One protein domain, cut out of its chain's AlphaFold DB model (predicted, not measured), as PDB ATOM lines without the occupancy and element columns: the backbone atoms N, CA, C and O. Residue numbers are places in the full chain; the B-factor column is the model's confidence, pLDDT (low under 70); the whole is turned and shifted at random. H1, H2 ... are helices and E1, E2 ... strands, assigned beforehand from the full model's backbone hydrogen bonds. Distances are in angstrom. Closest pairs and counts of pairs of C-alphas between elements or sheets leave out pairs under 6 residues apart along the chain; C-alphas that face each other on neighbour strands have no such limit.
ATOM      1  N   LEU A   3     -40.468  50.555 -29.137       94.31
ATOM      2  CA  LEU A   3     -41.117  51.844 -29.359       94.31
ATOM      3  C   LEU A   3     -42.319  51.652 -30.290       94.31
ATOM      4  O   LEU A   3     -42.175  51.052 -31.352       94.31
ATOM      5  N   LEU A   4     -43.485  52.140 -29.875       96.19
ATOM      6  CA  LEU A   4     -44.727  52.082 -30.649       96.19
ATOM      7  C   LEU A   4     -45.067  53.430 -31.291       96.19
ATOM      8  O   LEU A   4     -45.675  53.460 -32.354       96.19
ATOM      9  N   GLY A   5     -44.667  54.538 -30.668       96.62
ATOM     10  CA  GLY A   5     -44.917  55.876 -31.193       96.62
ATOM     11  C   GLY A   5     -44.694  56.967 -30.154       96.62
ATOM     12  O   GLY A   5     -44.134  56.716 -29.086       96.62
ATOM     13  N   PHE A   6     -45.157  58.173 -30.471       97.12
ATOM     14  CA  PHE A   6     -45.088  59.340 -29.596       97.12
ATOM     15  C   PHE A   6     -46.473  59.949 -29.426       97.12
ATOM     16  O   PHE A   6     -47.235  60.020 -30.389       97.12
ATOM     17  N   ILE A   7     -46.777  60.413 -28.218       95.81
ATOM     18  CA  ILE A   7     -48.031  61.103 -27.899       95.81
ATOM     19  C   ILE A   7     -47.732  62.412 -27.161       95.81
ATOM     20  O   ILE A   7     -46.770  62.455 -26.394       95.81
ATOM     21  N   PRO A   8     -48.523  63.479 -27.354       96.44
ATOM     22  CA  PRO A   8     -48.416  64.689 -26.545       96.44
ATOM     23  C   PRO A   8     -48.586  64.397 -25.052       96.44
ATOM     24  O   PRO A   8     -49.479  63.641 -24.666       96.44
ATOM     25  N   LEU A   9     -47.768  65.033 -24.208       93.12
ATOM     26  CA  LEU A   9     -47.860  64.893 -22.748       93.12
ATOM     27  C   LEU A   9     -49.223  65.343 -22.207       93.12
ATOM     28  O   LEU A   9     -49.701  64.788 -21.227       93.12
ATOM     29  N   SER A  10     -49.887  66.287 -22.878       92.94
ATOM     30  CA  SER A  10     -51.232  66.750 -22.521       92.94
ATOM     31  C   SER A  10     -52.317  65.674 -22.626       92.94
ATOM     32  O   SER A  10     -53.371  65.827 -22.017       92.94
ATOM     33  N   LEU A  11     -52.081  64.594 -23.381       92.06
ATOM     34  CA  LEU A  11     -53.014  63.468 -23.490       92.06
ATOM     35  C   LEU A  11     -52.798  62.410 -22.399       92.06
ATOM     36  O   LEU A  11     -53.614  61.500 -22.259       92.06
ATOM     37  N   LEU A  12     -51.709  62.504 -21.631       88.94
ATOM     38  CA  LEU A  12     -51.446  61.618 -20.503       88.94
ATOM     39  C   LEU A  12     -52.137  62.162 -19.252       88.94
ATOM     40  O   LEU A  12     -51.580  62.962 -18.505       88.94
ATOM     41  N   PHE A  26     -29.971  54.335 -19.869       75.50
ATOM     42  CA  PHE A  26     -29.138  53.472 -20.698       75.50
ATOM     43  C   PHE A  26     -28.684  52.246 -19.887       75.50
ATOM     44  O   PHE A  26     -28.386  52.340 -18.694       75.50
ATOM     45  N   GLY A  27     -28.643  51.076 -20.533       67.69
ATOM     46  CA  GLY A  27     -28.082  49.872 -19.917       67.69
ATOM     47  C   GLY A  27     -26.620  50.096 -19.524       67.69
ATOM     48  O   GLY A  27     -25.951  50.945 -20.102       67.69
ATOM     49  N   SER A  28     -26.095  49.358 -18.545       60.06
ATOM     50  CA  SER A  28     -24.674  49.472 -18.197       60.06
ATOM     51  C   SER A  28     -23.798  48.838 -19.283       60.06
ATOM     52  O   SER A  28     -24.166  47.826 -19.886       60.06
ATOM     53  N   ALA A  29     -22.598  49.386 -19.501       56.12
ATOM     54  CA  ALA A  29     -21.598  48.774 -20.383       56.12
ATOM     55  C   ALA A  29     -21.300  47.314 -19.975       56.12
ATOM     56  O   ALA A  29     -21.073  46.460 -20.831       56.12
ATOM     57  N   ALA A  30     -21.398  47.009 -18.675       53.19
ATOM     58  CA  ALA A  30     -21.269  45.663 -18.126       53.19
ATOM     59  C   ALA A  30     -22.376  44.705 -18.608       53.19
ATOM     60  O   ALA A  30     -22.082  43.561 -18.946       53.19
ATOM     61  N   ALA A  31     -23.630  45.159 -18.709       55.62
ATOM     62  CA  ALA A  31     -24.725  44.343 -19.235       55.62
ATOM     63  C   ALA A  31     -24.569  44.074 -20.743       55.62
ATOM     64  O   ALA A  31     -24.798  42.953 -21.203       55.62
ATOM     65  N   ALA A  32     -24.108  45.072 -21.507       53.91
ATOM     66  CA  ALA A  32     -23.793  44.908 -22.928       53.91
ATOM     67  C   ALA A  32     -22.606  43.948 -23.152       53.91
ATOM     68  O   ALA A  32     -22.644  43.108 -24.055       53.91
ATOM     69  N   ALA A  33     -21.577  44.020 -22.301       52.25
ATOM     70  CA  ALA A  33     -20.449  43.093 -22.313       52.25
ATOM     71  C   ALA A  33     -20.868  41.657 -21.938       52.25
ATOM     72  O   ALA A  33     -20.442  40.706 -22.596       52.25
ATOM     73  N   ALA A  34     -21.748  41.490 -20.944       55.09
ATOM     74  CA  ALA A  34     -22.250  40.184 -20.512       55.09
ATOM     75  C   ALA A  34     -23.114  39.493 -21.585       55.09
ATOM     76  O   ALA A  34     -22.925  38.305 -21.853       55.09
ATOM     77  N   ALA A  35     -24.009  40.233 -22.252       57.44
ATOM     78  CA  ALA A  35     -24.801  39.705 -23.368       57.44
ATOM     79  C   ALA A  35     -23.904  39.216 -24.520       57.44
ATOM     80  O   ALA A  35     -24.153  38.158 -25.102       57.44
ATOM     81  N   ARG A  36     -22.801  39.928 -24.793       61.16
ATOM     82  CA  ARG A  36     -21.829  39.518 -25.813       61.16
ATOM     83  C   ARG A  36     -20.957  38.344 -25.405       61.16
ATOM     84  O   ARG A  36     -20.693  37.506 -26.254       61.16
ATOM     85  N   GLN A  37     -20.563  38.206 -24.139       63.97
ATOM     86  CA  GLN A  37     -19.875  36.986 -23.695       63.97
ATOM     87  C   GLN A  37     -20.729  35.736 -23.934       63.97
ATOM     88  O   GLN A  37     -20.191  34.684 -24.276       63.97
ATOM     89  N   GLN A  38     -22.053  35.839 -23.797       64.44
ATOM     90  CA  GLN A  38     -22.946  34.724 -24.110       64.44
ATOM     91  C   GLN A  38     -23.057  34.465 -25.618       64.44
ATOM     92  O   GLN A  38     -22.998  33.306 -26.026       64.44
ATOM     93  N   GLN A  39     -23.140  35.510 -26.448       67.44
ATOM     94  CA  GLN A  39     -23.139  35.360 -27.911       67.44
ATOM     95  C   GLN A  39     -21.813  34.792 -28.438       67.44
ATOM     96  O   GLN A  39     -21.827  33.869 -29.249       67.44
ATOM     97  N   LEU A  40     -20.675  35.266 -27.923       67.88
ATOM     98  CA  LEU A  40     -19.349  34.747 -28.259       67.88
ATOM     99  C   LEU A  40     -19.194  33.292 -27.825       67.88
ATOM    100  O   LEU A  40     -18.670  32.491 -28.587       67.88
ATOM    101  N   LYS A  41     -19.693  32.907 -26.641       73.00
ATOM    102  CA  LYS A  41     -19.712  31.494 -26.231       73.00
ATOM    103  C   LYS A  41     -20.528  30.632 -27.193       73.00
ATOM    104  O   LYS A  41     -20.084  29.537 -27.519       73.00
ATOM    105  N   GLN A  42     -21.678  31.111 -27.667       71.06
ATOM    106  CA  GLN A  42     -22.493  30.381 -28.645       71.06
ATOM    107  C   GLN A  42     -21.796  30.265 -30.007       71.06
ATOM    108  O   GLN A  42     -21.773  29.179 -30.581       71.06
ATOM    109  N   GLN A  43     -21.174  31.342 -30.494       70.69
ATOM    110  CA  GLN A  43     -20.403  31.317 -31.739       70.69
ATOM    111  C   GLN A  43     -19.171  30.417 -31.630       70.69
ATOM    112  O   GLN A  43     -18.952  29.595 -32.510       70.69
ATOM    113  N   LEU A  44     -18.411  30.489 -30.530       71.00
ATOM    114  CA  LEU A  44     -17.257  29.619 -30.294       71.00
ATOM    115  C   LEU A  44     -17.678  28.144 -30.233       71.00
ATOM    116  O   LEU A  44     -16.984  27.274 -30.748       71.00
ATOM    117  N   GLN A  45     -18.837  27.852 -29.638       73.50
ATOM    118  CA  GLN A  45     -19.373  26.493 -29.574       73.50
ATOM    119  C   GLN A  45     -19.805  25.979 -30.961       73.50
ATOM    120  O   GLN A  45     -19.552  24.815 -31.275       73.50
ATOM    121  N   GLN A  46     -20.364  26.841 -31.818       71.31
ATOM    122  CA  GLN A  46     -20.630  26.521 -33.229       71.31
ATOM    123  C   GLN A  46     -19.333  26.347 -34.034       71.31
ATOM    124  O   GLN A  46     -19.220  25.421 -34.837       71.31
ATOM    125  N   GLN A  47     -18.321  27.178 -33.778       67.06
ATOM    126  CA  GLN A  47     -17.038  27.116 -34.473       67.06
ATOM    127  C   GLN A  47     -16.239  25.867 -34.083       67.06
ATOM    128  O   GLN A  47     -15.650  25.238 -34.951       67.06
ATOM    129  N   LEU A  48     -16.275  25.439 -32.815       65.31
ATOM    130  CA  LEU A  48     -15.680  24.172 -32.363       65.31
ATOM    131  C   LEU A  48     -16.404  22.945 -32.939       65.31
ATOM    132  O   LEU A  48     -15.775  21.909 -33.163       65.31
ATOM    133  N   GLN A  49     -17.710  23.045 -33.211       63.12
ATOM    134  CA  GLN A  49     -18.431  22.006 -33.955       63.12
ATOM    135  C   GLN A  49     -17.997  21.949 -35.428       63.12
ATOM    136  O   GLN A  49     -17.861  20.849 -35.958       63.12
ATOM    137  N   GLN A  50     -17.700  23.089 -36.059       61.62
ATOM    138  CA  GLN A  50     -17.192  23.141 -37.438       61.62
ATOM    139  C   GLN A  50     -15.695  22.787 -37.552       61.62
ATOM    140  O   GLN A  50     -15.301  22.091 -38.483       61.62
ATOM    141  N   GLN A  51     -14.856  23.157 -36.577       55.75
ATOM    142  CA  GLN A  51     -13.424  22.815 -36.545       55.75
ATOM    143  C   GLN A  51     -13.168  21.312 -36.405       55.75
ATOM    144  O   GLN A  51     -12.130  20.832 -36.858       55.75
ATOM    145  N   ARG A  52     -14.112  20.536 -35.846       56.62
ATOM    146  CA  ARG A  52     -14.022  19.068 -35.881       56.62
ATOM    147  C   ARG A  52     -14.168  18.475 -37.289       56.62
ATOM    148  O   ARG A  52     -13.873  17.296 -37.446       56.62
ATOM    149  N   GLN A  53     -14.573  19.257 -38.294       53.41
ATOM    150  CA  GLN A  53     -14.666  18.803 -39.685       53.41
ATOM    151  C   GLN A  53     -13.591  19.365 -40.628       53.41
ATOM    152  O   GLN A  53     -13.435  18.812 -41.711       53.41
ATOM    153  N   GLN A  64      -7.114  39.740 -35.370       47.50
ATOM    154  CA  GLN A  64      -7.423  41.140 -35.692       47.50
ATOM    155  C   GLN A  64      -8.933  41.408 -35.727       47.50
ATOM    156  O   GLN A  64      -9.361  42.457 -35.251       47.50
ATOM    157  N   GLN A  65      -9.753  40.456 -36.188       48.09
ATOM    158  CA  GLN A  65     -11.214  40.610 -36.189       48.09
ATOM    159  C   GLN A  65     -11.787  40.734 -34.773       48.09
ATOM    160  O   GLN A  65     -12.571  41.647 -34.523       48.09
ATOM    161  N   THR A  66     -11.311  39.937 -33.809       49.03
ATOM    162  CA  THR A  66     -11.786  40.029 -32.416       49.03
ATOM    163  C   THR A  66     -11.484  41.395 -31.785       49.03
ATOM    164  O   THR A  66     -12.276  41.922 -31.002       49.03
ATOM    165  N   ASN A  67     -10.356  42.018 -32.144       48.62
ATOM    166  CA  ASN A  67      -9.963  43.327 -31.616       48.62
ATOM    167  C   ASN A  67     -10.754  44.480 -32.279       48.62
ATOM    168  O   ASN A  67     -11.135  45.443 -31.610       48.62
ATOM    169  N   VAL A  68     -11.095  44.353 -33.569       49.03
ATOM    170  CA  VAL A  68     -11.976  45.297 -34.288       49.03
ATOM    171  C   VAL A  68     -13.424  45.208 -33.784       49.03
ATOM    172  O   VAL A  68     -14.058  46.235 -33.539       49.03
ATOM    173  N   GLU A  69     -13.934  44.002 -33.528       47.72
ATOM    174  CA  GLU A  69     -15.277  43.788 -32.967       47.72
ATOM    175  C   GLU A  69     -15.407  44.320 -31.533       47.72
ATOM    176  O   GLU A  69     -16.424  44.926 -31.182       47.72
ATOM    177  N   THR A  70     -14.353  44.184 -30.721       50.56
ATOM    178  CA  THR A  70     -14.314  44.728 -29.351       50.56
ATOM    179  C   THR A  70     -14.261  46.264 -29.333       50.56
ATOM    180  O   THR A  70     -14.804  46.892 -28.422       50.56
ATOM    181  N   ARG A  71     -13.689  46.902 -30.364       50.19
ATOM    182  CA  ARG A  71     -13.697  48.368 -30.521       50.19
ATOM    183  C   ARG A  71     -15.064  48.890 -30.992       50.19
ATOM    184  O   ARG A  71     -15.570  49.855 -30.420       50.19
ATOM    185  N   ASN A  72     -15.700  48.200 -31.942       54.69
ATOM    186  CA  ASN A  72     -17.057  48.506 -32.429       54.69
ATOM    187  C   ASN A  72     -18.117  48.399 -31.322       54.69
ATOM    188  O   ASN A  72     -19.085  49.144 -31.236       54.69
ATOM    189  N   ALA A  73     -17.917  47.460 -30.418       51.16
ATOM    190  CA  ALA A  73     -18.757  47.224 -29.265       51.16
ATOM    191  C   ALA A  73     -18.912  48.414 -28.297       51.16
ATOM    192  O   ALA A  73     -20.005  48.639 -27.767       51.16
ATOM    193  N   LEU A  74     -17.814  49.116 -28.014       57.47
ATOM    194  CA  LEU A  74     -17.809  50.308 -27.164       57.47
ATOM    195  C   LEU A  74     -18.376  51.513 -27.917       57.47
ATOM    196  O   LEU A  74     -19.088  52.319 -27.320       57.47
ATOM    197  N   SER A  75     -18.142  51.604 -29.230       60.47
ATOM    198  CA  SER A  75     -18.739  52.662 -30.047       60.47
ATOM    199  C   SER A  75     -20.259  52.525 -30.147       60.47
ATOM    200  O   SER A  75     -20.940  53.526 -29.953       60.47
ATOM    201  N   TYR A  76     -20.811  51.313 -30.304       60.94
ATOM    202  CA  TYR A  76     -22.267  51.093 -30.251       60.94
ATOM    203  C   TYR A  76     -22.882  51.534 -28.915       60.94
ATOM    204  O   TYR A  76     -24.022  52.000 -28.870       60.94
ATOM    205  N   PHE A  77     -22.141  51.389 -27.814       63.97
ATOM    206  CA  PHE A  77     -22.590  51.807 -26.489       63.97
ATOM    207  C   PHE A  77     -22.628  53.333 -26.348       63.97
ATOM    208  O   PHE A  77     -23.652  53.896 -25.955       63.97
ATOM    209  N   GLU A  78     -21.535  54.006 -26.711       68.88
ATOM    210  CA  GLU A  78     -21.456  55.470 -26.708       68.88
ATOM    211  C   GLU A  78     -22.481  56.097 -27.660       68.88
ATOM    212  O   GLU A  78     -23.140  57.082 -27.323       68.88
ATOM    213  N   GLU A  79     -22.682  55.489 -28.826       72.00
ATOM    214  CA  GLU A  79     -23.688  55.912 -29.793       72.00
ATOM    215  C   GLU A  79     -25.111  55.724 -29.252       72.00
ATOM    216  O   GLU A  79     -25.930  56.636 -29.357       72.00
ATOM    217  N   SER A  80     -25.390  54.614 -28.560       74.25
ATOM    218  CA  SER A  80     -26.685  54.387 -27.898       74.25
ATOM    219  C   SER A  80     -26.967  55.422 -26.807       74.25
ATOM    220  O   SER A  80     -28.097  55.898 -26.681       74.25
ATOM    221  N   LYS A  81     -25.945  55.809 -26.032       81.50
ATOM    222  CA  LYS A  81     -26.062  56.865 -25.016       81.50
ATOM    223  C   LYS A  81     -26.372  58.214 -25.663       81.50
ATOM    224  O   LYS A  81     -27.309  58.884 -25.236       81.50
ATOM    225  N   ARG A  82     -25.636  58.585 -26.717       83.94
ATOM    226  CA  ARG A  82     -25.878  59.823 -27.481       83.94
ATOM    227  C   ARG A  82     -27.281  59.851 -28.080       83.94
ATOM    228  O   ARG A  82     -27.970  60.860 -27.947       83.94
ATOM    229  N   LEU A  83     -27.714  58.745 -28.684       86.44
ATOM    230  CA  LEU A  83     -29.041  58.610 -29.275       86.44
ATOM    231  C   LEU A  83     -30.140  58.773 -28.220       86.44
ATOM    232  O   LEU A  83     -31.082  59.533 -28.436       86.44
ATOM    233  N   LEU A  84     -30.006  58.112 -27.064       87.38
ATOM    234  CA  LEU A  84     -30.978  58.229 -25.978       87.38
ATOM    235  C   LEU A  84     -31.034  59.659 -25.424       87.38
ATOM    236  O   LEU A  84     -32.124  60.190 -25.228       87.38
ATOM    237  N   SER A  85     -29.886  60.310 -25.220       89.06
ATOM    238  CA  SER A  85     -29.845  61.711 -24.786       89.06
ATOM    239  C   SER A  85     -30.513  62.645 -25.798       89.06
ATOM    240  O   SER A  85     -31.325  63.483 -25.411       89.06
ATOM    241  N   ALA A  86     -30.225  62.480 -27.092       91.50
ATOM    242  CA  ALA A  86     -30.856  63.266 -28.149       91.50
ATOM    243  C   ALA A  86     -32.375  63.040 -28.200       91.50
ATOM    244  O   ALA A  86     -33.134  63.996 -28.358       91.50
ATOM    245  N   LEU A  87     -32.822  61.795 -28.011       92.62
ATOM    246  CA  LEU A  87     -34.237  61.448 -27.951       92.62
ATOM    247  C   LEU A  87     -34.937  62.131 -26.771       92.62
ATOM    248  O   LEU A  87     -35.983  62.740 -26.973       92.62
ATOM    249  N   ILE A  88     -34.350  62.087 -25.570       92.94
ATOM    250  CA  ILE A  88     -34.908  62.743 -24.376       92.94
ATOM    251  C   ILE A  88     -35.057  64.250 -24.612       92.94
ATOM    252  O   ILE A  88     -36.129  64.798 -24.367       92.94
ATOM    253  N   LEU A  89     -34.024  64.908 -25.148       93.88
ATOM    254  CA  LEU A  89     -34.069  66.342 -25.460       93.88
ATOM    255  C   LEU A  89     -35.124  66.673 -26.525       93.88
ATOM    256  O   LEU A  89     -35.830  67.675 -26.417       93.88
ATOM    257  N   ALA A  90     -35.253  65.838 -27.558       95.00
ATOM    258  CA  ALA A  90     -36.259  66.028 -28.599       95.00
ATOM    259  C   ALA A  90     -37.686  65.838 -28.065       95.00
ATOM    260  O   ALA A  90     -38.585  66.590 -28.446       95.00
ATOM    261  N   MET A  91     -37.888  64.852 -27.189       96.12
ATOM    262  CA  MET A  91     -39.165  64.589 -26.528       96.12
ATOM    263  C   MET A  91     -39.563  65.732 -25.594       96.12
ATOM    264  O   MET A  91     -40.704  66.184 -25.655       96.12
ATOM    265  N   ASP A  92     -38.616  66.242 -24.804       95.12
ATOM    266  CA  ASP A  92     -38.818  67.400 -23.929       95.12
ATOM    267  C   ASP A  92     -39.177  68.653 -24.741       95.12
ATOM    268  O   ASP A  92     -40.225  69.262 -24.534       95.12
ATOM    269  N   LYS A  93     -38.398  68.973 -25.782       95.44
ATOM    270  CA  LYS A  93     -38.669  70.129 -26.652       95.44
ATOM    271  C   LYS A  93     -40.043  70.064 -27.324       95.44
ATOM    272  O   LYS A  93     -40.683  71.095 -27.513       95.44
ATOM    273  N   LYS A  94     -40.481  68.869 -27.731       96.56
ATOM    274  CA  LYS A  94     -41.779  68.660 -28.393       96.56
ATOM    275  C   LYS A  94     -42.927  68.401 -27.417       96.56
ATOM    276  O   LYS A  94     -44.056  68.272 -27.875       96.56
ATOM    277  N   GLN A  95     -42.650  68.327 -26.114       96.38
ATOM    278  CA  GLN A  95     -43.628  68.002 -25.075       96.38
ATOM    279  C   GLN A  95     -44.393  66.701 -25.386       96.38
ATOM    280  O   GLN A  95     -45.623  66.645 -25.343       96.38
ATOM    281  N   VAL A  96     -43.650  65.640 -25.723       96.75
ATOM    282  CA  VAL A  96     -44.196  64.309 -26.042       96.75
ATOM    283  C   VAL A  96     -43.630  63.217 -25.133       96.75
ATOM    284  O   VAL A  96     -42.482  63.283 -24.695       96.75
ATOM    285  N   ALA A  97     -44.421  62.172 -24.904       95.38
ATOM    286  CA  ALA A  97     -43.988  60.906 -24.321       95.38
ATOM    287  C   ALA A  97     -43.813  59.839 -25.406       95.38
ATOM    288  O   ALA A  97     -44.498  59.855 -26.430       95.38
ATOM    289  N   ALA A  98     -42.925  58.879 -25.161       95.94
ATOM    290  CA  ALA A  98     -42.736  57.724 -26.031       95.94
ATOM    291  C   ALA A  98     -43.581  56.551 -25.530       95.94
ATOM    292  O   ALA A  98     -43.392  56.073 -24.411       95.94
ATOM    293  N   VAL A  99     -44.500  56.065 -26.359       95.69
ATOM    294  CA  VAL A  99     -45.317  54.888 -26.048       95.69
ATOM    295  C   VAL A  99     -44.509  53.641 -26.363       95.69
ATOM    296  O   VAL A  99     -43.988  53.488 -27.471       95.69
ATOM    297  N   VAL A 100     -44.401  52.736 -25.396       95.00
ATOM    298  CA  VAL A 100     -43.588  51.527 -25.501       95.00
ATOM    299  C   VAL A 100     -44.369  50.285 -25.103       95.00
ATOM    300  O   VAL A 100     -45.202  50.319 -24.201       95.00
ATOM    301  N   SER A 101     -44.042  49.159 -25.733       95.06
ATOM    302  CA  SER A 101     -44.363  47.837 -25.199       95.06
ATOM    303  C   SER A 101     -43.122  47.195 -24.590       95.06
ATOM    304  O   SER A 101     -42.003  47.287 -25.116       95.06
ATOM    305  N   PHE A 102     -43.277  46.537 -23.450       91.50
ATOM    306  CA  PHE A 102     -42.180  45.823 -22.812       91.50
ATOM    307  C   PHE A 102     -42.661  44.578 -22.081       91.50
ATOM    308  O   PHE A 102     -43.806  44.471 -21.668       91.50
ATOM    309  N   VAL A 103     -41.750  43.623 -21.935       91.69
ATOM    310  CA  VAL A 103     -41.937  42.427 -21.120       91.69
ATOM    311  C   VAL A 103     -40.897  42.523 -20.006       91.69
ATOM    312  O   VAL A 103     -39.706  42.529 -20.325       91.69
ATOM    313  N   PRO A 104     -41.295  42.658 -18.728       86.56
ATOM    314  CA  PRO A 104     -40.352  42.954 -17.647       86.56
ATOM    315  C   PRO A 104     -39.404  41.787 -17.342       86.56
ATOM    316  O   PRO A 104     -38.256  42.003 -16.966       86.56
ATOM    317  N   ARG A 105     -39.867  40.544 -17.517       88.81
ATOM    318  CA  ARG A 105     -39.067  39.318 -17.367       88.81
ATOM    319  C   ARG A 105     -39.624  38.201 -18.243       88.81
ATOM    320  O   ARG A 105     -40.799  38.222 -18.600       88.81
ATOM    321  N   ARG A 106     -38.803  37.196 -18.564       87.31
ATOM    322  CA  ARG A 106     -39.250  36.024 -19.335       87.31
ATOM    323  C   ARG A 106     -40.445  35.357 -18.634       87.31
ATOM    324  O   ARG A 106     -40.383  35.105 -17.436       87.31
ATOM    325  N   GLY A 107     -41.516  35.100 -19.384       91.44
ATOM    326  CA  GLY A 107     -42.760  34.513 -18.868       91.44
ATOM    327  C   GLY A 107     -43.760  35.512 -18.269       91.44
ATOM    328  O   GLY A 107     -44.862  35.104 -17.921       91.44
ATOM    329  N   ALA A 108     -43.421  36.801 -18.159       91.94
ATOM    330  CA  ALA A 108     -44.388  37.837 -17.795       91.94
ATOM    331  C   ALA A 108     -45.232  38.273 -19.011       91.94
ATOM    332  O   ALA A 108     -44.756  38.166 -20.148       91.94
ATOM    333  N   PRO A 109     -46.453  38.797 -18.795       92.25
ATOM    334  CA  PRO A 109     -47.253  39.372 -19.871       92.25
ATOM    335  C   PRO A 109     -46.587  40.615 -20.481       92.25
ATOM    336  O   PRO A 109     -45.747  41.273 -19.859       92.25
ATOM    337  N   VAL A 110     -46.984  40.940 -21.715       92.94
ATOM    338  CA  VAL A 110     -46.608  42.197 -22.373       92.94
ATOM    339  C   VAL A 110     -47.335  43.348 -21.685       92.94
ATOM    340  O   VAL A 110     -48.547  43.299 -21.495       92.94
ATOM    341  N   MET A 111     -46.588  44.390 -21.342       91.88
ATOM    342  CA  MET A 111     -47.092  45.621 -20.749       91.88
ATOM    343  C   MET A 111     -46.932  46.783 -21.725       91.88
ATOM    344  O   MET A 111     -45.970  46.831 -22.498       91.88
ATOM    345  N   LEU A 112     -47.866  47.728 -21.663       92.62
ATOM    346  CA  LEU A 112     -47.760  49.030 -22.316       92.62
ATOM    347  C   LEU A 112     -47.325  50.071 -21.287       92.62
ATOM    348  O   LEU A 112     -47.714  49.999 -20.123       92.62
ATOM    349  N   GLY A 113     -46.512  51.028 -21.714       93.12
ATOM    350  CA  GLY A 113     -46.082  52.138 -20.874       93.12
ATOM    351  C   GLY A 113     -45.816  53.393 -21.693       93.12
ATOM    352  O   GLY A 113     -45.637  53.330 -22.910       93.12
ATOM    353  N   ALA A 114     -45.769  54.529 -21.008       93.94
ATOM    354  CA  ALA A 114     -45.343  55.801 -21.569       93.94
ATOM    355  C   ALA A 114     -44.041  56.235 -20.888       93.94
ATOM    356  O   ALA A 114     -43.965  56.298 -19.663       93.94
ATOM    357  N   LEU A 115     -43.008  56.518 -21.678       93.88
ATOM    358  CA  LEU A 115     -41.758  57.090 -21.194       93.88
ATOM    359  C   LEU A 115     -41.856  58.609 -21.270       93.88
ATOM    360  O   LEU A 115     -41.997  59.170 -22.360       93.88
ATOM    361  N   LEU A 116     -41.764  59.263 -20.118       93.38
ATOM    362  CA  LEU A 116     -41.707  60.715 -20.028       93.38
ATOM    363  C   LEU A 116     -40.238  61.165 -20.082       93.38
ATOM    364  O   LEU A 116     -39.392  60.528 -19.445       93.38
TER     365      LEU A 116
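This is residues 3 to 12, 26 to 53 and 64 to 116 of the 130 residues of the protein "Ku domain-containing protein" of Eimeria tenella (UniProt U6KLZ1). A small three-stranded sheet sits at one end; the long helix H2 runs away from it, and H1 starts beside H2's residues 74 to 77 and splays off, its residues 37 to 51 sticking out. The printed part has 91 residues, in chain order E1 H1 H2 E2 E3, class mixed, the sheet antiparallel E1 - E2 - E3. It is only just extended, close to loose: radius of gyration of the C-alphas 18.7 A, spans 62 by 32 by 20 A.

Look at E2, residues 96 to 102: E1, residues 3 to 8, is its antiparallel neighbour, N 7 to O 97 2.9 A. E3, residues 111 to 115, forms a hairpin with E2, N 100 to O 113 2.8 A. H2, residues 64 to 94, only grazes the sheet with residues 87 to 94; its closest C-alpha pair to E2 is Met 91 and Ala 97, 6.5 A. H1, residues 29 to 51, only just touches H2, with 3 pairs of C-alphas within 8 A, through its residues 29 to 32 alone; the closest C-alphas, of Ala 29 and Phe 77, are 6.9 A apart. They run opposite ways at 37 degrees, only just a steep tilt. Every O i to N i+4 pair is within hydrogen-bond range in H1, 26 of 27 in H2.

Find C-alpha 64 at (-7.423, 41.140, -35.692); H2 runs 44.6 A to C-alpha 94 at (-41.779, 68.660, -28.393). H1 spans 31.7 A, E2 18.9 A, E1 15.0 A, E3 12.7 A.

Residues 13 to 25 and 54 to 63 are not printed; the C-alpha gaps are 23.7 A and 23.8 A. The pLDDT is under 70 at residues 27 to 40, 47 to 53 and 64 to 78.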